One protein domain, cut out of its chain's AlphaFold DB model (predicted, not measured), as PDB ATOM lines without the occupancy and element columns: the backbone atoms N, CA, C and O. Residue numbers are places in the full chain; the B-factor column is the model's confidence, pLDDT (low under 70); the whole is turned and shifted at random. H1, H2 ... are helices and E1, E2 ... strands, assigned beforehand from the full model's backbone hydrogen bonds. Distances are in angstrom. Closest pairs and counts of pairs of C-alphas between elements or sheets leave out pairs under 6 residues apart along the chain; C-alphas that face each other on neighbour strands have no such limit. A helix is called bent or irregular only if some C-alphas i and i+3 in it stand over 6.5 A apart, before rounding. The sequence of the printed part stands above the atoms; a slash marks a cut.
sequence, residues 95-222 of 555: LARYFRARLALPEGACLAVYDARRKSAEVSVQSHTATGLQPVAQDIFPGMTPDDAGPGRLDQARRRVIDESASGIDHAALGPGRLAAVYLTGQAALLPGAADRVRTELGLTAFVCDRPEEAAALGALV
ATOM      1  N   LEU A  95     -31.267 -34.355  28.078       95.44
ATOM      2  CA  LEU A  95     -30.250 -33.309  27.943       95.44
ATOM      3  C   LEU A  95     -29.023 -33.559  28.829       95.44
ATOM      4  O   LEU A  95     -27.893 -33.447  28.359       95.44
ATOM      5  N   ALA A  96     -29.215 -33.961  30.085       95.88
ATOM      6  CA  ALA A  96     -28.104 -34.303  30.970       95.88
ATOM      7  C   ALA A  96     -27.256 -35.451  30.388       95.88
ATOM      8  O   ALA A  96     -26.026 -35.364  30.361       95.88
ATOM      9  N   ARG A  97     -27.902 -36.486  29.826       95.19
ATOM     10  CA  ARG A  97     -27.216 -37.577  29.113       95.19
ATOM     11  C   ARG A  97     -26.491 -37.096  27.858       95.19
ATOM     12  O   ARG A  97     -25.371 -37.544  27.615       95.19
ATOM     13  N   TYR A  98     -27.078 -36.173  27.096       94.50
ATOM     14  CA  TYR A  98     -26.422 -35.540  25.947       94.50
ATOM     15  C   TYR A  98     -25.124 -34.837  26.359       94.50
ATOM     16  O   TYR A  98     -24.069 -35.100  25.778       94.50
ATOM     17  N   PHE A  99     -25.173 -34.006  27.403       93.94
ATOM     18  CA  PHE A  99     -23.993 -33.298  27.892       93.94
ATOM     19  C   PHE A  99     -22.954 -34.259  28.471       93.94
ATOM     20  O   PHE A  99     -21.794 -34.181  28.080       93.94
ATOM     21  N   ARG A 100     -23.342 -35.242  29.295       93.25
ATOM     22  CA  ARG A 100     -22.409 -36.279  29.781       93.25
ATOM     23  C   ARG A 100     -21.769 -37.067  28.637       93.25
ATOM     24  O   ARG A 100     -20.602 -37.407  28.709       93.25
ATOM     25  N   ALA A 101     -22.489 -37.378  27.565       90.25
ATOM     26  CA  ALA A 101     -21.894 -38.097  26.437       90.25
ATOM     27  C   ALA A 101     -20.869 -37.253  25.655       90.25
ATOM     28  O   ALA A 101     -20.053 -37.817  24.924       90.25
ATOM     29  N   ARG A 102     -20.901 -35.922  25.798       88.88
ATOM     30  CA  ARG A 102     -19.923 -34.990  25.215       88.88
ATOM     31  C   ARG A 102     -18.801 -34.599  26.168       88.88
ATOM     32  O   ARG A 102     -17.720 -34.234  25.718       88.88
ATOM     33  N   LEU A 103     -19.055 -34.663  27.466       84.38
ATOM     34  CA  LEU A 103     -18.144 -34.216  28.506       84.38
ATOM     35  C   LEU A 103     -17.605 -35.431  29.243       84.38
ATOM     36  O   LEU A 103     -18.368 -36.277  29.696       84.38
ATOM     37  N   ALA A 104     -16.296 -35.503  29.447       82.75
ATOM     38  CA  ALA A 104     -15.716 -36.487  30.356       82.75
ATOM     39  C   ALA A 104     -15.996 -36.090  31.820       82.75
ATOM     40  O   ALA A 104     -15.083 -35.741  32.563       82.75
ATOM     41  N   LEU A 105     -17.272 -36.075  32.219       88.38
ATOM     42  CA  LEU A 105     -17.689 -35.727  33.571       88.38
ATOM     43  C   LEU A 105     -17.170 -36.813  34.531       88.38
ATOM     44  O   LEU A 105     -17.487 -37.986  34.321       88.38
ATOM     45  N   PRO A 106     -16.368 -36.477  35.556       90.44
ATOM     46  CA  PRO A 106     -15.864 -37.477  36.488       90.44
ATOM     47  C   PRO A 106     -17.002 -38.047  37.342       90.44
ATOM     48  O   PRO A 106     -18.058 -37.427  37.494       90.44
ATOM     49  N   GLU A 107     -16.811 -39.248  37.881       93.06
ATOM     50  CA  GLU A 107     -17.741 -39.815  38.859       93.06
ATOM     51  C   GLU A 107     -17.802 -38.921  40.112       93.06
ATOM     52  O   GLU A 107     -16.809 -38.319  40.520       93.06
ATOM     53  N   GLY A 108     -18.989 -38.781  40.695       93.38
ATOM     54  CA  GLY A 108     -19.271 -37.930  41.850       93.38
ATOM     55  C   GLY A 108     -19.581 -36.468  41.510       93.38
ATOM     56  O   GLY A 108     -20.202 -35.783  42.337       93.38
ATOM     57  N   ALA A 109     -19.215 -35.997  40.311       94.69
ATOM     58  CA  ALA A 109     -19.542 -34.650  39.854       94.69
ATOM     59  C   ALA A 109     -21.029 -34.510  39.520       94.69
ATOM     60  O   ALA A 109     -21.687 -35.453  39.078       94.69
ATOM     61  N   CYS A 110     -21.549 -33.306  39.716       96.31
ATOM     62  CA  CYS A 110     -22.906 -32.938  39.357       96.31
ATOM     63  C   CYS A 110     -22.902 -31.998  38.151       96.31
ATOM     64  O   CYS A 110     -21.984 -31.197  37.976       96.31
ATOM     65  N   LEU A 111     -23.950 -32.060  37.340       96.31
ATOM     66  CA  LEU A 111     -24.237 -31.077  36.299       96.31
ATOM     67  C   LEU A 111     -25.651 -30.538  36.509       96.31
ATOM     68  O   LEU A 111     -26.534 -31.287  36.926       96.31
ATOM     69  N   ALA A 112     -25.870 -29.265  36.202       96.94
ATOM     70  CA  ALA A 112     -27.201 -28.675  36.159       96.94
ATOM     71  C   ALA A 112     -27.606 -28.438  34.702       96.94
ATOM     72  O   ALA A 112     -26.820 -27.916  33.911       96.94
ATOM     73  N   VAL A 113     -28.829 -28.810  34.342       97.25
ATOM     74  CA  VAL A 113     -29.452 -28.471  33.059       97.25
ATOM     75  C   VAL A 113     -30.601 -27.521  33.331       97.25
ATOM     76  O   VAL A 113     -31.460 -27.835  34.148       97.25
ATOM     77  N   TYR A 114     -30.619 -26.402  32.617       96.38
ATOM     78  CA  TYR A 114     -31.703 -25.433  32.595       96.38
ATOM     79  C   TYR A 114     -32.321 -25.416  31.191       96.38
ATOM     80  O   TYR A 114     -31.687 -24.964  30.232       96.38
ATOM     81  N   ASP A 115     -33.548 -25.916  31.056       95.00
ATOM     82  CA  ASP A 115     -34.306 -25.950  29.803       95.00
ATOM     83  C   ASP A 115     -35.492 -24.985  29.864       95.00
ATOM     84  O   ASP A 115     -36.525 -25.292  30.459       95.00
ATOM     85  N   ALA A 116     -35.357 -23.804  29.250       91.69
ATOM     86  CA  ALA A 116     -36.473 -22.868  29.135       91.69
ATOM     87  C   ALA A 116     -37.299 -23.140  27.883       91.69
ATOM     88  O   ALA A 116     -36.833 -23.025  26.752       91.69
ATOM     89  N   ARG A 117     -38.587 -23.380  28.082       86.50
ATOM     90  CA  ARG A 117     -39.588 -23.551  27.034       86.50
ATOM     91  C   ARG A 117     -40.593 -22.409  27.109       86.50
ATOM     92  O   ARG A 117     -40.610 -21.596  28.032       86.50
ATOM     93  N   ARG A 118     -41.486 -22.359  26.120       80.81
ATOM     94  CA  ARG A 118     -42.487 -21.286  26.008       80.81
ATOM     95  C   ARG A 118     -43.452 -21.225  27.201       80.81
ATOM     96  O   ARG A 118     -43.967 -20.157  27.510       80.81
ATOM     97  N   LYS A 119     -43.755 -22.372  27.823       81.88
ATOM     98  CA  LYS A 119     -44.761 -22.506  28.898       81.88
ATOM     99  C   LYS A 119     -44.214 -23.003  30.234       81.88
ATOM    100  O   LYS A 119     -44.887 -22.818  31.243       81.88
ATOM    101  N   SER A 120     -43.014 -23.568  30.248       89.62
ATOM    102  CA  SER A 120     -42.310 -24.001  31.455       89.62
ATOM    103  C   SER A 120     -40.818 -23.724  31.309       89.62
ATOM    104  O   SER A 120     -40.317 -23.659  30.190       89.62
ATOM    105  N   ALA A 121     -40.115 -23.551  32.415       92.69
ATOM    106  CA  ALA A 121     -38.678 -23.765  32.472       92.69
ATOM    107  C   ALA A 121     -38.418 -24.915  33.442       92.69
ATOM    108  O   ALA A 121     -39.105 -25.050  34.451       92.69
ATOM    109  N   GLU A 122     -37.481 -25.786  33.109       95.00
ATOM    110  CA  GLU A 122     -37.174 -26.971  33.900       95.00
ATOM    111  C   GLU A 122     -35.707 -26.936  34.293       95.00
ATOM    112  O   GLU A 122     -34.835 -26.702  33.453       95.00
ATOM    113  N   VAL A 123     -35.435 -27.191  35.569       96.19
ATOM    114  CA  VAL A 123     -34.075 -27.315  36.087       96.19
ATOM    115  C   VAL A 123     -33.893 -28.718  36.625       96.19
ATOM    116  O   VAL A 123     -34.710 -29.203  37.398       96.19
ATOM    117  N   SER A 124     -32.822 -29.393  36.214       97.12
ATOM    118  CA  SER A 124     -32.423 -30.664  36.812       97.12
ATOM    119  C   SER A 124     -30.952 -30.644  37.156       97.12
ATOM    120  O   SER A 124     -30.104 -30.416  36.294       97.12
ATOM    121  N   VAL A 125     -30.656 -30.947  38.412       97.25
ATOM    122  CA  VAL A 125     -29.305 -31.228  38.880       97.25
ATOM    123  C   VAL A 125     -29.131 -32.737  38.909       97.25
ATOM    124  O   VAL A 125     -29.908 -33.432  39.562       97.25
ATOM    125  N   GLN A 126     -28.131 -33.258  38.202       97.31
ATOM    126  CA  GLN A 126     -27.859 -34.693  38.124       97.31
ATOM    127  C   GLN A 126     -26.449 -35.007  38.598       97.31
ATOM    128  O   GLN A 126     -25.499 -34.344  38.187       97.31
ATOM    129  N   SER A 127     -26.315 -36.030  39.437       96.44
ATOM    130  CA  SER A 127     -25.030 -36.558  39.884       96.44
ATOM    131  C   SER A 127     -24.597 -37.701  38.980       96.44
ATOM    132  O   SER A 127     -25.382 -38.592  38.659       96.44
ATOM    133  N   HIS A 128     -23.337 -37.681  38.564       95.19
ATOM    134  CA  HIS A 128     -22.721 -38.783  37.852       95.19
ATOM    135  C   HIS A 128     -22.242 -39.841  38.842       95.19
ATOM    136  O   HIS A 128     -21.437 -39.566  39.724       95.19
ATOM    137  N   THR A 129     -22.741 -41.056  38.684       94.62
ATOM    138  CA  THR A 129     -22.427 -42.227  39.507       94.62
ATOM    139  C   THR A 129     -21.848 -43.328  38.622       94.62
ATOM    140  O   THR A 129     -21.988 -43.262  37.398       94.62
ATOM    141  N   ALA A 130     -21.274 -44.381  39.213       89.81
ATOM    142  CA  ALA A 130     -20.856 -45.578  38.480       89.81
ATOM    143  C   ALA A 130     -21.957 -46.171  37.576       89.81
ATOM    144  O   ALA A 130     -21.657 -46.741  36.529       89.81
ATOM    145  N   THR A 131     -23.232 -46.021  37.952       88.88
ATOM    146  CA  THR A 131     -24.390 -46.521  37.190       88.88
ATOM    147  C   THR A 131     -24.957 -45.508  36.192       88.88
ATOM    148  O   THR A 131     -25.985 -45.765  35.582       88.88
ATOM    149  N   GLY A 132     -24.332 -44.340  36.024       91.50
ATOM    150  CA  GLY A 132     -24.806 -43.279  35.134       91.50
ATOM    151  C   GLY A 132     -25.295 -42.037  35.877       91.50
ATOM    152  O   GLY A 132     -24.874 -41.760  37.001       91.50
ATOM    153  N   LEU A 133     -26.135 -41.232  35.226       94.94
ATOM    154  CA  LEU A 133     -26.659 -40.003  35.830       94.94
ATOM    155  C   LEU A 133     -27.879 -40.304  36.696       94.94
ATOM    156  O   LEU A 133     -28.789 -41.003  36.260       94.94
ATOM    157  N   GLN A 134     -27.898 -39.732  37.895       95.44
ATOM    158  CA  GLN A 134     -29.009 -39.817  38.836       95.44
ATOM    159  C   GLN A 134     -29.504 -38.404  39.168       95.44
ATOM    160  O   GLN A 134     -28.680 -37.544  39.496       95.44
ATOM    161  N   PRO A 135     -30.816 -38.122  39.079       96.19
ATOM    162  CA  PRO A 135     -31.349 -36.821  39.460       96.19
ATOM    163  C   PRO A 135     -31.184 -36.601  40.971       96.19
ATOM    164  O   PRO A 135     -31.519 -37.467  41.773       96.19
ATOM    165  N   VAL A 136     -30.661 -35.434  41.347       97.00
ATOM    166  CA  VAL A 136     -30.517 -34.980  42.741       97.00
ATOM    167  C   VAL A 136     -31.638 -34.008  43.095       97.00
ATOM    168  O   VAL A 136     -32.263 -34.146  44.138       97.00
ATOM    169  N   ALA A 137     -31.914 -33.058  42.199       96.75
ATOM    170  CA  ALA A 137     -33.049 -32.148  42.291       96.75
ATOM    171  C   ALA A 137     -33.647 -31.908  40.908       96.75
ATOM    172  O   ALA A 137     -32.946 -31.961  39.886       96.75
ATOM    173  N   GLN A 138     -34.953 -31.669  40.892       96.31
ATOM    174  CA  GLN A 138     -35.734 -31.371  39.703       96.31
ATOM    175  C   GLN A 138     -36.812 -30.359  40.063       96.31
ATOM    176  O   GLN A 138     -37.641 -30.629  40.927       96.31
ATOM    177  N   ASP A 139     -36.807 -29.230  39.366       94.94
ATOM    178  CA  ASP A 139     -37.736 -28.132  39.587       94.94
ATOM    179  C   ASP A 139     -38.387 -27.709  38.276       94.94
ATOM    180  O   ASP A 139     -37.788 -27.777  37.196       94.94
ATOM    181  N   ILE A 140     -39.637 -27.265  38.387       93.88
ATOM    182  CA  ILE A 140     -40.423 -26.739  37.278       93.88
ATOM    183  C   ILE A 140     -40.832 -25.320  37.637       93.88
ATOM    184  O   ILE A 140     -41.513 -25.083  38.634       93.88
ATOM    185  N   PHE A 141     -40.464 -24.389  36.776       92.25
ATOM    186  CA  PHE A 141     -40.849 -22.994  36.846       92.25
ATOM    187  C   PHE A 141     -41.851 -22.681  35.727       92.25
ATOM    188  O   PHE A 141     -41.883 -23.365  34.695       92.25
ATOM    189  N   PRO A 142     -42.684 -21.637  35.884       86.19
ATOM    190  CA  PRO A 142     -43.490 -21.122  34.783       86.19
ATOM    191  C   PRO A 142     -42.625 -20.824  33.547       86.19
ATOM    192  O   PRO A 142     -41.436 -20.552  33.651       86.19
ATOM    193  N   GLY A 143     -43.182 -20.868  32.343       74.75
ATOM    194  CA  GLY A 143     -42.406 -20.622  31.123       74.75
ATOM    195  C   GLY A 143     -41.921 -19.200  30.982       74.75
ATOM    196  O   GLY A 143     -42.496 -18.277  31.561       74.75
ATOM    197  N   MET A 144     -40.890 -19.029  30.160       74.44
ATOM    198  CA  MET A 144     -40.534 -17.719  29.643       74.44
ATOM    199  C   MET A 144     -41.412 -17.459  28.422       74.44
ATOM    200  O   MET A 144     -41.336 -18.162  27.409       74.44
ATOM    201  N   THR A 145     -42.318 -16.500  28.552       69.12
ATOM    202  CA  THR A 145     -43.202 -16.129  27.453       69.12
ATOM    203  C   THR A 145     -42.402 -15.357  26.400       69.12
ATOM    204  O   THR A 145     -41.406 -14.715  26.732       69.12
ATOM    205  N   PRO A 146     -42.811 -15.377  25.119       57.88
ATOM    206  CA  PRO A 146     -42.185 -14.532  24.101       57.88
ATOM    207  C   PRO A 146     -42.161 -13.045  24.493       57.88
ATOM    208  O   PRO A 146     -41.219 -12.339  24.147       57.88
ATOM    209  N   ASP A 147     -43.150 -12.598  25.274       62.44
ATOM    210  CA  ASP A 147     -43.247 -11.226  25.784       62.44
ATOM    211  C   ASP A 147     -42.156 -10.900  26.816       62.44
ATOM    212  O   ASP A 147     -41.792  -9.735  26.987       62.44
ATOM    213  N   ASP A 148     -41.594 -11.908  27.490       65.19
ATOM    214  CA  ASP A 148     -40.475 -11.739  28.425       65.19
ATOM    215  C   ASP A 148     -39.147 -11.491  27.689       65.19
ATOM    216  O   ASP A 148     -38.230 -10.898  28.253       65.19
ATOM    217  N   ALA A 149     -39.050 -11.883  26.414       65.69
ATOM    218  CA  ALA A 149     -37.872 -11.671  25.571       65.69
ATOM    219  C   ALA A 149     -37.915 -10.353  24.767       65.69
ATOM    220  O   ALA A 149     -37.033 -10.105  23.942       65.69
ATOM    221  N   GLY A 150     -38.923  -9.501  24.990       73.25
ATOM    222  CA  GLY A 150     -39.070  -8.227  24.286       73.25
ATOM    223  C   GLY A 150     -37.953  -7.210  24.593       73.25
ATOM    224  O   GLY A 150     -37.328  -7.257  25.663       73.25
ATOM    225  N   PRO A 151     -37.699  -6.249  23.682       63.38
ATOM    226  CA  PRO A 151     -36.747  -5.165  23.916       63.38
ATOM    227  C   PRO A 151     -37.145  -4.377  25.175       63.38
ATOM    228  O   PRO A 151     -38.268  -3.900  25.303       63.38
ATOM    229  N   GLY A 152     -36.231  -4.301  26.146       75.12
ATOM    230  CA  GLY A 152     -36.464  -3.707  27.472       75.12
ATOM    231  C   GLY A 152     -36.753  -4.707  28.600       75.12
ATOM    232  O   GLY A 152     -36.658  -4.332  29.765       75.12
ATOM    233  N   ARG A 153     -37.034  -5.982  28.292       84.25
ATOM    234  CA  ARG A 153     -37.208  -7.060  29.292       84.25
ATOM    235  C   ARG A 153     -36.101  -8.109  29.278       84.25
ATOM    236  O   ARG A 153     -36.057  -8.966  30.155       84.25
ATOM    237  N   LEU A 154     -35.148  -7.992  28.355       84.19
ATOM    238  CA  LEU A 154     -34.026  -8.921  28.233       84.19
ATOM    239  C   LEU A 154     -33.246  -9.107  29.548       84.19
ATOM    240  O   LEU A 154     -32.879 -10.229  29.891       84.19
ATOM    241  N   ASP A 155     -33.020  -8.039  30.316       84.94
ATOM    242  CA  ASP A 155     -32.316  -8.146  31.601       84.94
ATOM    243  C   ASP A 155     -33.141  -8.843  32.683       84.94
ATOM    244  O   ASP A 155     -32.570  -9.569  33.501       84.94
ATOM    245  N   GLN A 156     -34.470  -8.696  32.642       87.81
ATOM    246  CA  GLN A 156     -35.394  -9.436  33.496       87.81
ATOM    247  C   GLN A 156     -35.403 -10.922  33.121       87.81
ATOM    248  O   GLN A 156     -35.258 -11.765  34.002       87.81
ATOM    249  N   ALA A 157     -35.488 -11.252  31.830       85.94
ATOM    250  CA  ALA A 157     -35.399 -12.626  31.339       85.94
ATOM    251  C   ALA A 157     -34.078 -13.294  31.749       85.94
ATOM    252  O   ALA A 157     -34.076 -14.400  32.282       85.94
ATOM    253  N   ARG A 158     -32.947 -12.598  31.580       90.50
ATOM    254  CA  ARG A 158     -31.635 -13.077  32.040       90.50
ATOM    255  C   ARG A 158     -31.594 -13.274  33.551       90.50
ATOM    256  O   ARG A 158     -31.091 -14.294  34.004       90.50
ATOM    257  N   ARG A 159     -32.101 -12.308  34.327       90.75
ATOM    258  CA  ARG A 159     -32.114 -12.403  35.791       90.75
ATOM    259  C   ARG A 159     -32.939 -13.598  36.254       90.75
ATOM    260  O   ARG A 159     -32.495 -14.343  37.114       90.75
ATOM    261  N   ARG A 160     -34.065 -13.841  35.591       91.81
ATOM    262  CA  ARG A 160     -34.913 -14.998  35.835       91.81
ATOM    263  C   ARG A 160     -34.190 -16.330  35.610       91.81
ATOM    264  O   ARG A 160     -34.272 -17.185  36.476       91.81
ATOM    265  N   VAL A 161     -33.425 -16.482  34.519       90.75
ATOM    266  CA  VAL A 161     -32.595 -17.691  34.302       90.75
ATOM    267  C   VAL A 161     -31.635 -17.924  35.467       90.75
ATOM    268  O   VAL A 161     -31.447 -19.064  35.883       90.75
ATOM    269  N   ILE A 162     -31.023 -16.858  35.989       92.62
ATOM    270  CA  ILE A 162     -30.074 -16.936  37.107       92.62
ATOM    271  C   ILE A 162     -30.796 -17.360  38.384       92.62
ATOM    272  O   ILE A 162     -30.368 -18.323  39.010       92.62
ATOM    273  N   ASP A 163     -31.890 -16.680  38.734       92.00
ATOM    274  CA  ASP A 163     -32.643 -16.935  39.963       92.00
ATOM    275  C   ASP A 163     -33.235 -18.362  39.964       92.00
ATOM    276  O   ASP A 163     -33.120 -19.085  40.951       92.00
ATOM    277  N   GLU A 164     -33.799 -18.813  38.840       93.62
ATOM    278  CA  GLU A 164     -34.363 -20.163  38.692       93.62
ATOM    279  C   GLU A 164     -33.266 -21.247  38.656       93.62
ATOM    280  O   GLU A 164     -33.424 -22.307  39.266       93.62
ATOM    281  N   SER A 165     -32.114 -20.982  38.019       91.62
ATOM    282  CA  SER A 165     -30.953 -21.888  38.080       91.62
ATOM    283  C   SER A 165     -30.413 -22.013  39.505       91.62
ATOM    284  O   SER A 165     -30.141 -23.124  39.954       91.62
ATOM    285  N   ALA A 166     -30.267 -20.890  40.214       92.88
ATOM    286  CA  ALA A 166     -29.806 -20.860  41.598       92.88
ATOM    287  C   ALA A 166     -30.759 -21.643  42.505       92.88
ATOM    288  O   ALA A 166     -30.311 -22.528  43.224       92.88
ATOM    289  N   SER A 167     -32.071 -21.414  42.373       92.19
ATOM    290  CA  SER A 167     -33.092 -22.144  43.130       92.19
ATOM    291  C   SER A 167     -32.973 -23.661  42.956       92.19
ATOM    292  O   SER A 167     -32.998 -24.385  43.949       92.19
ATOM    293  N   GLY A 168     -32.804 -24.155  41.723       91.44
ATOM    294  CA  GLY A 168     -32.666 -25.598  41.489       91.44
ATOM    295  C   GLY A 168     -31.344 -26.187  41.994       91.44
ATOM    296  O   GLY A 168     -31.286 -27.347  42.409       91.44
ATOM    297  N   ILE A 169     -30.270 -25.394  41.996       92.38
ATOM    298  CA  ILE A 169     -28.973 -25.791  42.563       92.38
ATOM    299  C   ILE A 169     -29.041 -25.840  44.093       92.38
ATOM    300  O   ILE A 169     -28.547 -26.799  44.690       92.38
ATOM    301  N   ASP A 170     -29.689 -24.859  44.716       92.81
ATOM    302  CA  ASP A 170     -29.875 -24.794  46.164       92.81
ATOM    303  C   ASP A 170     -30.745 -25.956  46.664       92.81
ATOM    304  O   ASP A 170     -30.403 -26.601  47.657       92.81
ATOM    305  N   HIS A 171     -31.812 -26.311  45.936       92.75
ATOM    306  CA  HIS A 171     -32.635 -27.491  46.228       92.75
ATOM    307  C   HIS A 171     -31.848 -28.807  46.186       92.75
ATOM    308  O   HIS A 171     -32.150 -29.729  46.943       92.75
ATOM    309  N   ALA A 172     -30.811 -28.899  45.350       94.44
ATOM    310  CA  ALA A 172     -29.942 -30.072  45.308       94.44
ATOM    311  C   ALA A 172     -29.026 -30.198  46.537       94.44
ATOM    312  O   ALA A 172     -28.378 -31.237  46.689       94.44
ATOM    313  N   ALA A 173     -28.951 -29.165  47.389       94.00
ATOM    314  CA  ALA A 173     -28.150 -29.125  48.613       94.00
ATOM    315  C   ALA A 173     -26.706 -29.617  48.392       94.00
ATOM    316  O   ALA A 173     -26.139 -30.373  49.189       94.00
ATOM    317  N   LEU A 174     -26.112 -29.233  47.258       90.00
ATOM    318  CA  LEU A 174     -24.780 -29.686  46.889       90.00
ATOM    319  C   LEU A 174     -23.727 -29.026  47.783       90.00
ATOM    320  O   LEU A 174     -23.707 -27.811  47.957       90.00
ATOM    321  N   GLY A 175     -22.792 -29.828  48.291       79.94
ATOM    322  CA  GLY A 175     -21.574 -29.294  48.893       79.94
ATOM    323  C   GLY A 175     -20.763 -28.463  47.882       79.94
ATOM    324  O   GLY A 175     -20.851 -28.706  46.670       79.94
ATOM    325  N   PRO A 176     -19.950 -27.504  48.358       73.69
ATOM    326  CA  PRO A 176     -19.138 -26.657  47.491       73.69
ATOM    327  C   PRO A 176     -18.252 -27.501  46.564       73.69
ATOM    328  O   PRO A 176     -17.703 -28.526  46.963       73.69
ATOM    329  N   GLY A 177     -18.132 -27.080  45.303       83.81
ATOM    330  CA  GLY A 177     -17.264 -27.723  44.309       83.81
ATOM    331  C   GLY A 177     -17.806 -29.003  43.665       83.81
ATOM    332  O   GLY A 177     -17.150 -29.543  42.777       83.81
ATOM    333  N   ARG A 178     -18.997 -29.494  44.045       92.00
ATOM    334  CA  ARG A 178     -19.595 -30.678  43.393       92.00
ATOM    335  C   ARG A 178     -20.237 -30.381  42.042       92.00
ATOM    336  O   ARG A 178     -20.316 -31.277  41.205       92.00
ATOM    337  N   LEU A 179     -20.715 -29.158  41.824       94.81
ATOM    338  CA  LEU A 179     -21.337 -28.761  40.565       94.81
ATOM    339  C   LEU A 179     -20.263 -28.377  39.539       94.81
ATOM    340  O   LEU A 179     -19.596 -27.357  39.684       94.81
ATOM    341  N   ALA A 180     -20.108 -29.191  38.498       93.44
ATOM    342  CA  ALA A 180     -19.112 -28.978  37.455       93.44
ATOM    343  C   ALA A 180     -19.507 -27.846  36.495       93.44
ATOM    344  O   ALA A 180     -18.663 -27.028  36.125       93.44
ATOM    345  N   ALA A 181     -20.775 -27.808  36.072       94.19
ATOM    346  CA  ALA A 181     -21.273 -26.803  35.137       94.19
ATOM    347  C   ALA A 181     -22.807 -26.705  35.099       94.19
ATOM    348  O   ALA A 181     -23.517 -27.638  35.483       94.19
ATOM    349  N   VAL A 182     -23.286 -25.580  34.561       95.56
ATOM    350  CA  VAL A 182     -24.685 -25.312  34.204       95.56
ATOM    351  C   VAL A 182     -24.826 -25.269  32.679       95.56
ATOM    352  O   VAL A 182     -24.094 -24.549  31.999       95.56
ATOM    353  N   TYR A 183     -25.779 -26.015  32.127       96.38
ATOM    354  CA  TYR A 183     -26.073 -26.046  30.695       96.38
ATOM    355  C   TYR A 183     -27.414 -25.387  30.408       96.38
ATOM    356  O   TYR A 183     -28.448 -25.853  30.878       96.38
ATOM    357  N   LEU A 184     -27.389 -24.321  29.611       95.44
ATOM    358  CA  LEU A 184     -28.576 -23.596  29.174       95.44
ATOM    359  C   LEU A 184     -29.049 -24.144  27.824       95.44
ATOM    360  O   LEU A 184     -28.266 -24.233  26.874       95.44
ATOM    361  N   THR A 185     -30.331 -24.482  27.725       94.62
ATOM    362  CA  THR A 185     -30.976 -24.956  26.493       94.62
ATOM    363  C   THR A 185     -32.350 -24.301  26.287       94.62
ATOM    364  O   THR A 185     -32.749 -23.401  27.036       94.62
ATOM    365  N   GLY A 186     -33.037 -24.677  25.210       89.56
ATOM    366  CA  GLY A 186     -34.305 -24.085  24.803       89.56
ATOM    367  C   GLY A 186     -34.176 -22.581  24.537       89.56
ATOM    368  O   GLY A 186     -33.188 -22.110  23.977       89.56
ATOM    369  N   GLN A 187     -35.163 -21.803  24.970       87.19
ATOM    370  CA  GLN A 187     -35.186 -20.344  24.859       87.19
ATOM    371  C   GLN A 187     -34.047 -19.669  25.632       87.19
ATOM    372  O   GLN A 187     -33.561 -18.628  25.204       87.19
ATOM    373  N   ALA A 188     -33.560 -20.260  26.726       85.75
ATOM    374  CA  ALA A 188     -32.461 -19.673  27.494       85.75
ATOM    375  C   ALA A 188     -31.133 -19.716  26.740       85.75
ATOM    376  O   ALA A 188     -30.318 -18.808  26.894       85.75
ATOM    377  N   ALA A 189     -30.937 -20.719  25.878       88.19
ATOM    378  CA  ALA A 189     -29.795 -20.754  24.971       88.19
ATOM    379  C   ALA A 189     -29.815 -19.609  23.946       88.19
ATOM    380  O   ALA A 189     -28.763 -19.213  23.449       88.19
ATOM    381  N   LEU A 190     -30.994 -19.055  23.649       85.62
ATOM    382  CA  LEU A 190     -31.163 -17.961  22.694       85.62
ATOM    383  C   LEU A 190     -30.993 -16.575  23.331       85.62
ATOM    384  O   LEU A 190     -30.906 -15.590  22.604       85.62
ATOM    385  N   LEU A 191     -30.939 -16.475  24.665       86.69
ATOM    386  CA  LEU A 191     -30.768 -15.205  25.369       86.69
ATOM    387  C   LEU A 191     -29.292 -14.775  25.345       86.69
ATOM    388  O   LEU A 191     -28.462 -15.388  26.029       86.69
ATOM    389  N   PRO A 192     -28.928 -13.687  24.634       85.62
ATOM    390  CA  PRO A 192     -27.537 -13.251  24.562       85.62
ATOM    391  C   PRO A 192     -26.993 -12.956  25.960       85.62
ATOM    392  O   PRO A 192     -27.670 -12.292  26.745       85.62
ATOM    393  N   GLY A 193     -25.788 -13.417  26.291       88.88
ATOM    394  CA  GLY A 193     -25.133 -13.142  27.578       88.88
ATOM    395  C   GLY A 193     -25.726 -13.854  28.804       88.88
ATOM    396  O   GLY A 193     -25.245 -13.628  29.912       88.88
ATOM    397  N   ALA A 194     -26.734 -14.725  28.653       89.75
ATOM    398  CA  ALA A 194     -27.295 -15.469  29.787       89.75
ATOM    399  C   ALA A 194     -26.234 -16.348  30.476       89.75
ATOM    400  O   ALA A 194     -26.069 -16.274  31.691       89.75
ATOM    401  N   ALA A 195     -25.441 -17.099  29.704       91.88
ATOM    402  CA  ALA A 195     -24.350 -17.906  30.255       91.88
ATOM    403  C   ALA A 195     -23.245 -17.057  30.911       91.88
ATOM    404  O   ALA A 195     -22.684 -17.474  31.920       91.88
ATOM    405  N   ASP A 196     -22.944 -15.867  30.381       91.75
ATOM    406  CA  ASP A 196     -21.953 -14.964  30.984       91.75
ATOM    407  C   ASP A 196     -22.417 -14.458  32.354       91.75
ATOM    408  O   ASP A 196     -21.621 -14.392  33.294       91.75
ATOM    409  N   ARG A 197     -23.712 -14.150  32.498       91.00
ATOM    410  CA  ARG A 197     -24.274 -13.741  33.789       91.00
ATOM    411  C   ARG A 197     -24.356 -14.892  34.780       91.00
ATOM    412  O   ARG A 197     -23.977 -14.684  35.922       91.00
ATOM    413  N   VAL A 198     -24.748 -16.099  34.362       91.56
ATOM    414  CA  VAL A 198     -24.667 -17.287  35.236       91.56
ATOM    415  C   VAL A 198     -23.228 -17.488  35.726       91.56
ATOM    416  O   VAL A 198     -23.014 -17.691  36.919       91.56
ATOM    417  N   ARG A 199     -22.229 -17.335  34.839       93.69
ATOM    418  CA  ARG A 199     -20.805 -17.392  35.212       93.69
ATOM    419  C   ARG A 199     -20.406 -16.335  36.233       93.69
ATOM    420  O   ARG A 199     -19.710 -16.651  37.191       93.69
ATOM    421  N   THR A 200     -20.838 -15.099  36.023       93.81
ATOM    422  CA  THR A 200     -20.425 -13.962  36.853       93.81
ATOM    423  C   THR A 200     -21.156 -13.927  38.195       93.81
ATOM    424  O   THR A 200     -20.532 -13.668  39.217       93.81
ATOM    425  N   GLU A 201     -22.464 -14.192  38.208       92.25
ATOM    426  CA  GLU A 201     -23.315 -14.045  39.395       92.25
ATOM    427  C   GLU A 201     -23.343 -15.303  40.266       92.25
ATOM    428  O   GLU A 201     -23.374 -15.173  41.486       92.25
ATOM    429  N   LEU A 202     -23.284 -16.508  39.681       91.00
ATOM    430  CA  LEU A 202     -23.237 -17.755  40.462       91.00
ATOM    431  C   LEU A 202     -21.808 -18.273  40.677       91.00
ATOM    432  O   LEU A 202     -21.609 -19.210  41.444       91.00
ATOM    433  N   GLY A 203     -20.805 -17.708  39.994       92.94
ATOM    434  CA  GLY A 203     -19.425 -18.205  40.054       92.94
ATOM    435  C   GLY A 203     -19.258 -19.614  39.468       92.94
ATOM    436  O   GLY A 203     -18.302 -20.314  39.797       92.94
ATOM    437  N   LEU A 204     -20.196 -20.055  38.624       91.88
ATOM    438  CA  LEU A 204     -20.249 -21.405  38.060       91.88
ATOM    439  C   LEU A 204     -19.859 -21.407  36.593       91.88
ATOM    440  O   LEU A 204     -20.225 -20.505  35.855       91.88
ATOM    441  N   THR A 205     -19.221 -22.470  36.112       93.94
ATOM    442  CA  THR A 205     -19.031 -22.631  34.665       93.94
ATOM    443  C   THR A 205     -20.393 -22.816  33.989       93.94
ATOM    444  O   THR A 205     -21.147 -23.706  34.372       93.94
ATOM    445  N   ALA A 206     -20.711 -22.006  32.975       94.00
ATOM    446  CA  ALA A 206     -21.973 -22.112  32.245       94.00
ATOM    447  C   ALA A 206     -21.772 -22.148  30.730       94.00
ATOM    448  O   ALA A 206     -20.975 -21.375  30.180       94.00
ATOM    449  N   PHE A 207     -22.538 -23.017  30.069       94.69
ATOM    450  CA  PHE A 207     -22.478 -23.270  28.632       94.69
ATOM    451  C   PHE A 207     -23.852 -23.123  27.985       94.69
ATOM    452  O   PHE A 207     -24.877 -23.445  28.584       94.69
ATOM    453  N   VAL A 208     -23.856 -22.676  26.733       93.69
ATOM    454  CA  VAL A 208     -25.043 -22.641  25.877       93.69
ATOM    455  C   VAL A 208     -25.027 -23.871  24.978       93.69
ATOM    456  O   VAL A 208     -23.994 -24.187  24.385       93.69
ATOM    457  N   CYS A 209     -26.154 -24.574  24.883       92.00
ATOM    458  CA  CYS A 209     -26.303 -25.690  23.961       92.00
ATOM    459  C   CYS A 209     -26.236 -25.200  22.507       92.00
ATOM    460  O   CYS A 209     -26.990 -24.315  22.117       92.00
ATOM    461  N   ASP A 210     -25.366 -25.807  21.700       86.50
ATOM    462  CA  ASP A 210     -25.176 -25.504  20.275       86.50
ATOM    463  C   ASP A 210     -26.371 -25.940  19.414       86.50
ATOM    464  O   ASP A 210     -26.678 -25.319  18.399       86.50
ATOM    465  N   ARG A 211     -27.054 -27.015  19.825       87.38
ATOM    466  CA  ARG A 211     -28.220 -27.585  19.133       87.38
ATOM    467  C   ARG A 211     -29.366 -27.835  20.116       87.38
ATOM    468  O   ARG A 211     -29.684 -28.993  20.389       87.38
ATOM    469  N   PRO A 212     -29.957 -26.779  20.704       86.19
ATOM    470  CA  PRO A 212     -30.914 -26.924  21.802       86.19
ATOM    471  C   PRO A 212     -32.150 -27.748  21.412       86.19
ATOM    472  O   PRO A 212     -32.672 -28.477  22.247       86.19
ATOM    473  N   GLU A 213     -32.573 -27.692  20.145       82.56
ATOM    474  CA  GLU A 213     -33.745 -28.422  19.635       82.56
ATOM    475  C   GLU A 213     -33.496 -29.932  19.459       82.56
ATOM    476  O   GLU A 213     -34.413 -30.738  19.574       82.56
ATOM    477  N   GLU A 214     -32.246 -30.343  19.226       88.62
ATOM    478  CA  GLU A 214     -31.903 -31.751  18.980       88.62
ATOM    479  C   GLU A 214     -31.309 -32.447  20.200       88.62
ATOM    480  O   GLU A 214     -31.386 -33.671  20.316       88.62
ATOM    481  N   ALA A 215     -30.688 -31.689  21.105       91.19
ATOM    482  CA  ALA A 215     -29.908 -32.226  22.211       91.19
ATOM    483  C   ALA A 215     -30.708 -33.200  23.086       91.19
ATOM    484  O   ALA A 215     -30.188 -34.248  23.468       91.19
ATOM    485  N   ALA A 216     -31.984 -32.910  23.349       92.12
ATOM    486  CA  ALA A 216     -32.846 -33.800  24.116       92.12
ATOM    487  C   ALA A 216     -33.110 -35.123  23.372       92.12
ATOM    488  O   ALA A 216     -32.912 -36.196  23.938       92.12
ATOM    489  N   ALA A 217     -33.461 -35.079  22.083       89.69
ATOM    490  CA  ALA A 217     -33.674 -36.286  21.280       89.69
ATOM    491  C   ALA A 217     -32.387 -37.126  21.141       89.69
ATOM    492  O   ALA A 217     -32.416 -38.347  21.298       89.69
ATOM    493  N   LEU A 218     -31.237 -36.481  20.920       90.25
ATOM    494  CA  LEU A 218     -29.929 -37.147  20.872       90.25
ATOM    495  C   LEU A 218     -29.566 -37.780  22.222       90.25
ATOM    496  O   LEU A 218     -29.099 -38.916  22.276       90.25
ATOM    497  N   GLY A 219     -29.809 -37.063  23.316       93.31
ATOM    498  CA  GLY A 219     -29.563 -37.529  24.673       93.31
ATOM    499  C   GLY A 219     -30.474 -38.676  25.108       93.31
ATOM    500  O   GLY A 219     -30.044 -39.573  25.829       93.31
ATOM    501  N   ALA A 220     -31.709 -38.714  24.607       93.06
ATOM    502  CA  ALA A 220     -32.653 -39.796  24.861       93.06
ATOM    503  C   ALA A 220     -32.163 -41.143  24.306       93.06
ATOM    504  O   ALA A 220     -32.461 -42.194  24.879       93.06
ATOM    505  N   LEU A 221     -31.375 -41.097  23.228       91.25
ATOM    506  CA  LEU A 221     -30.775 -42.259  22.574       91.25
ATOM    507  C   LEU A 221     -29.479 -42.736  23.251       91.25
ATOM    508  O   LEU A 221     -29.047 -43.858  22.989       91.25
ATOM    509  N   VAL A 222     -28.884 -41.929  24.138       91.31
ATOM    510  CA  VAL A 222     -27.744 -42.337  24.973       91.31
ATOM    511  C   VAL A 222     -28.240 -43.338  26.023       91.31
ATOM    512  O   VAL A 222     -29.141 -42.992  26.794       91.31
TER     513      VAL A 222
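What this domain is: This is residues 95 to 222 of the 555 residues of an uncharacterized protein of Streptomyces sp. BK340 (UniProt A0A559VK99). A twisted sheet of five strands forms the middle, with the long helix H3 and the shorter H5 over one face; on the opposite face the sheet curls round H1, and H6 packs across H1. The turn between E2 and E3 lies at one end of the longest axis, and short H2 with its link to H3 at the other. The printed part has 128 residues, with six named helices and five named strands in the order H1 E1 E2 E3 H2 H3 E4 H4 H5 E5 H6. The mixed sheet runs E3 E2 E1 E4 E5, and the class is mixed, helices and strands. The whole is compact, with a radius of gyration of the C-alphas of 13.8 A and spans of 46 by 31 by 22 A.

Where its parts are: Find C-alpha 95 at (-30.250, -33.309, 27.943); there H1 begins, residues 95 to 102. Next come E1, residues 110 to 116, 19.7 A; E2, residues 120 to 129, 28.1 A; and E3, residues 132 to 142, 29.0 A, which bends by 59 degrees at residue 136. H2 is residues 146 to 149; H3, residues 154 to 171, starts at C-alpha 154 (-34.026, -8.921, 28.233) and spans 25.9 A. Read on through E4, residues 179 to 186, 20.9 A; H4, residues 187 to 190; H5, residues 194 to 202, 11.6 A; and E5, residues 206 to 208. H6, residues 212 to 220, 13.3 A, ends at C-alpha 220 (-32.653, -39.796, 24.861); it is irregular, with C-alphas 213 and 216 7.1 A apart.

How they stand to each other: Look first at E1, E2 and E3, a meander of two hairpins, each strand the antiparallel neighbour of the one before: N 113 and O 124 are 2.8 A apart, N 123 and O 139 2.9 A. E4 is parallel to E1, with N 114 and O 183 at 2.8 A, and to E5, with N 207 and O 182 at 2.9 A. E3, H2 H3, E4 is a split strand-helix-strand unit, with E2 and E1 between its strands; E4, H4 H5, E5 is a unit of neighbours; both crossovers are right-handed. H3 is 8.9 A over the sheet, closest to E2 at C-alphas Gly 168 and Val 123, 5.8 A. H5, on the same face, touches H3 at a steep tilt of 51 degrees, closest at C-alphas Ala 194 and Arg 158, 5.4 A. H4 stands at the sheet's level. H1 touches H6, about perpendicular at 81 degrees, closest at C-alphas Tyr 98 and Gly 219, 3.9 A; H6 only grazes the sheet. H2 touches H3 only at the corner, C-alphas Asp 148 and Ala 157 being 5.9 A apart. Every O i to N i+4 pair is within hydrogen-bond range in H1, H3 and H5, and 3 of 5 in H6; H2 and H4 are too short for one.

The domain as a whole: The C-alphas farthest apart, those of Ala 130 and Gly 152, are 46.0 A apart. The printed part has no cut and no long link. Its mean pLDDT is 89.6; look for values under 70 at residues 145 to 149 and 151.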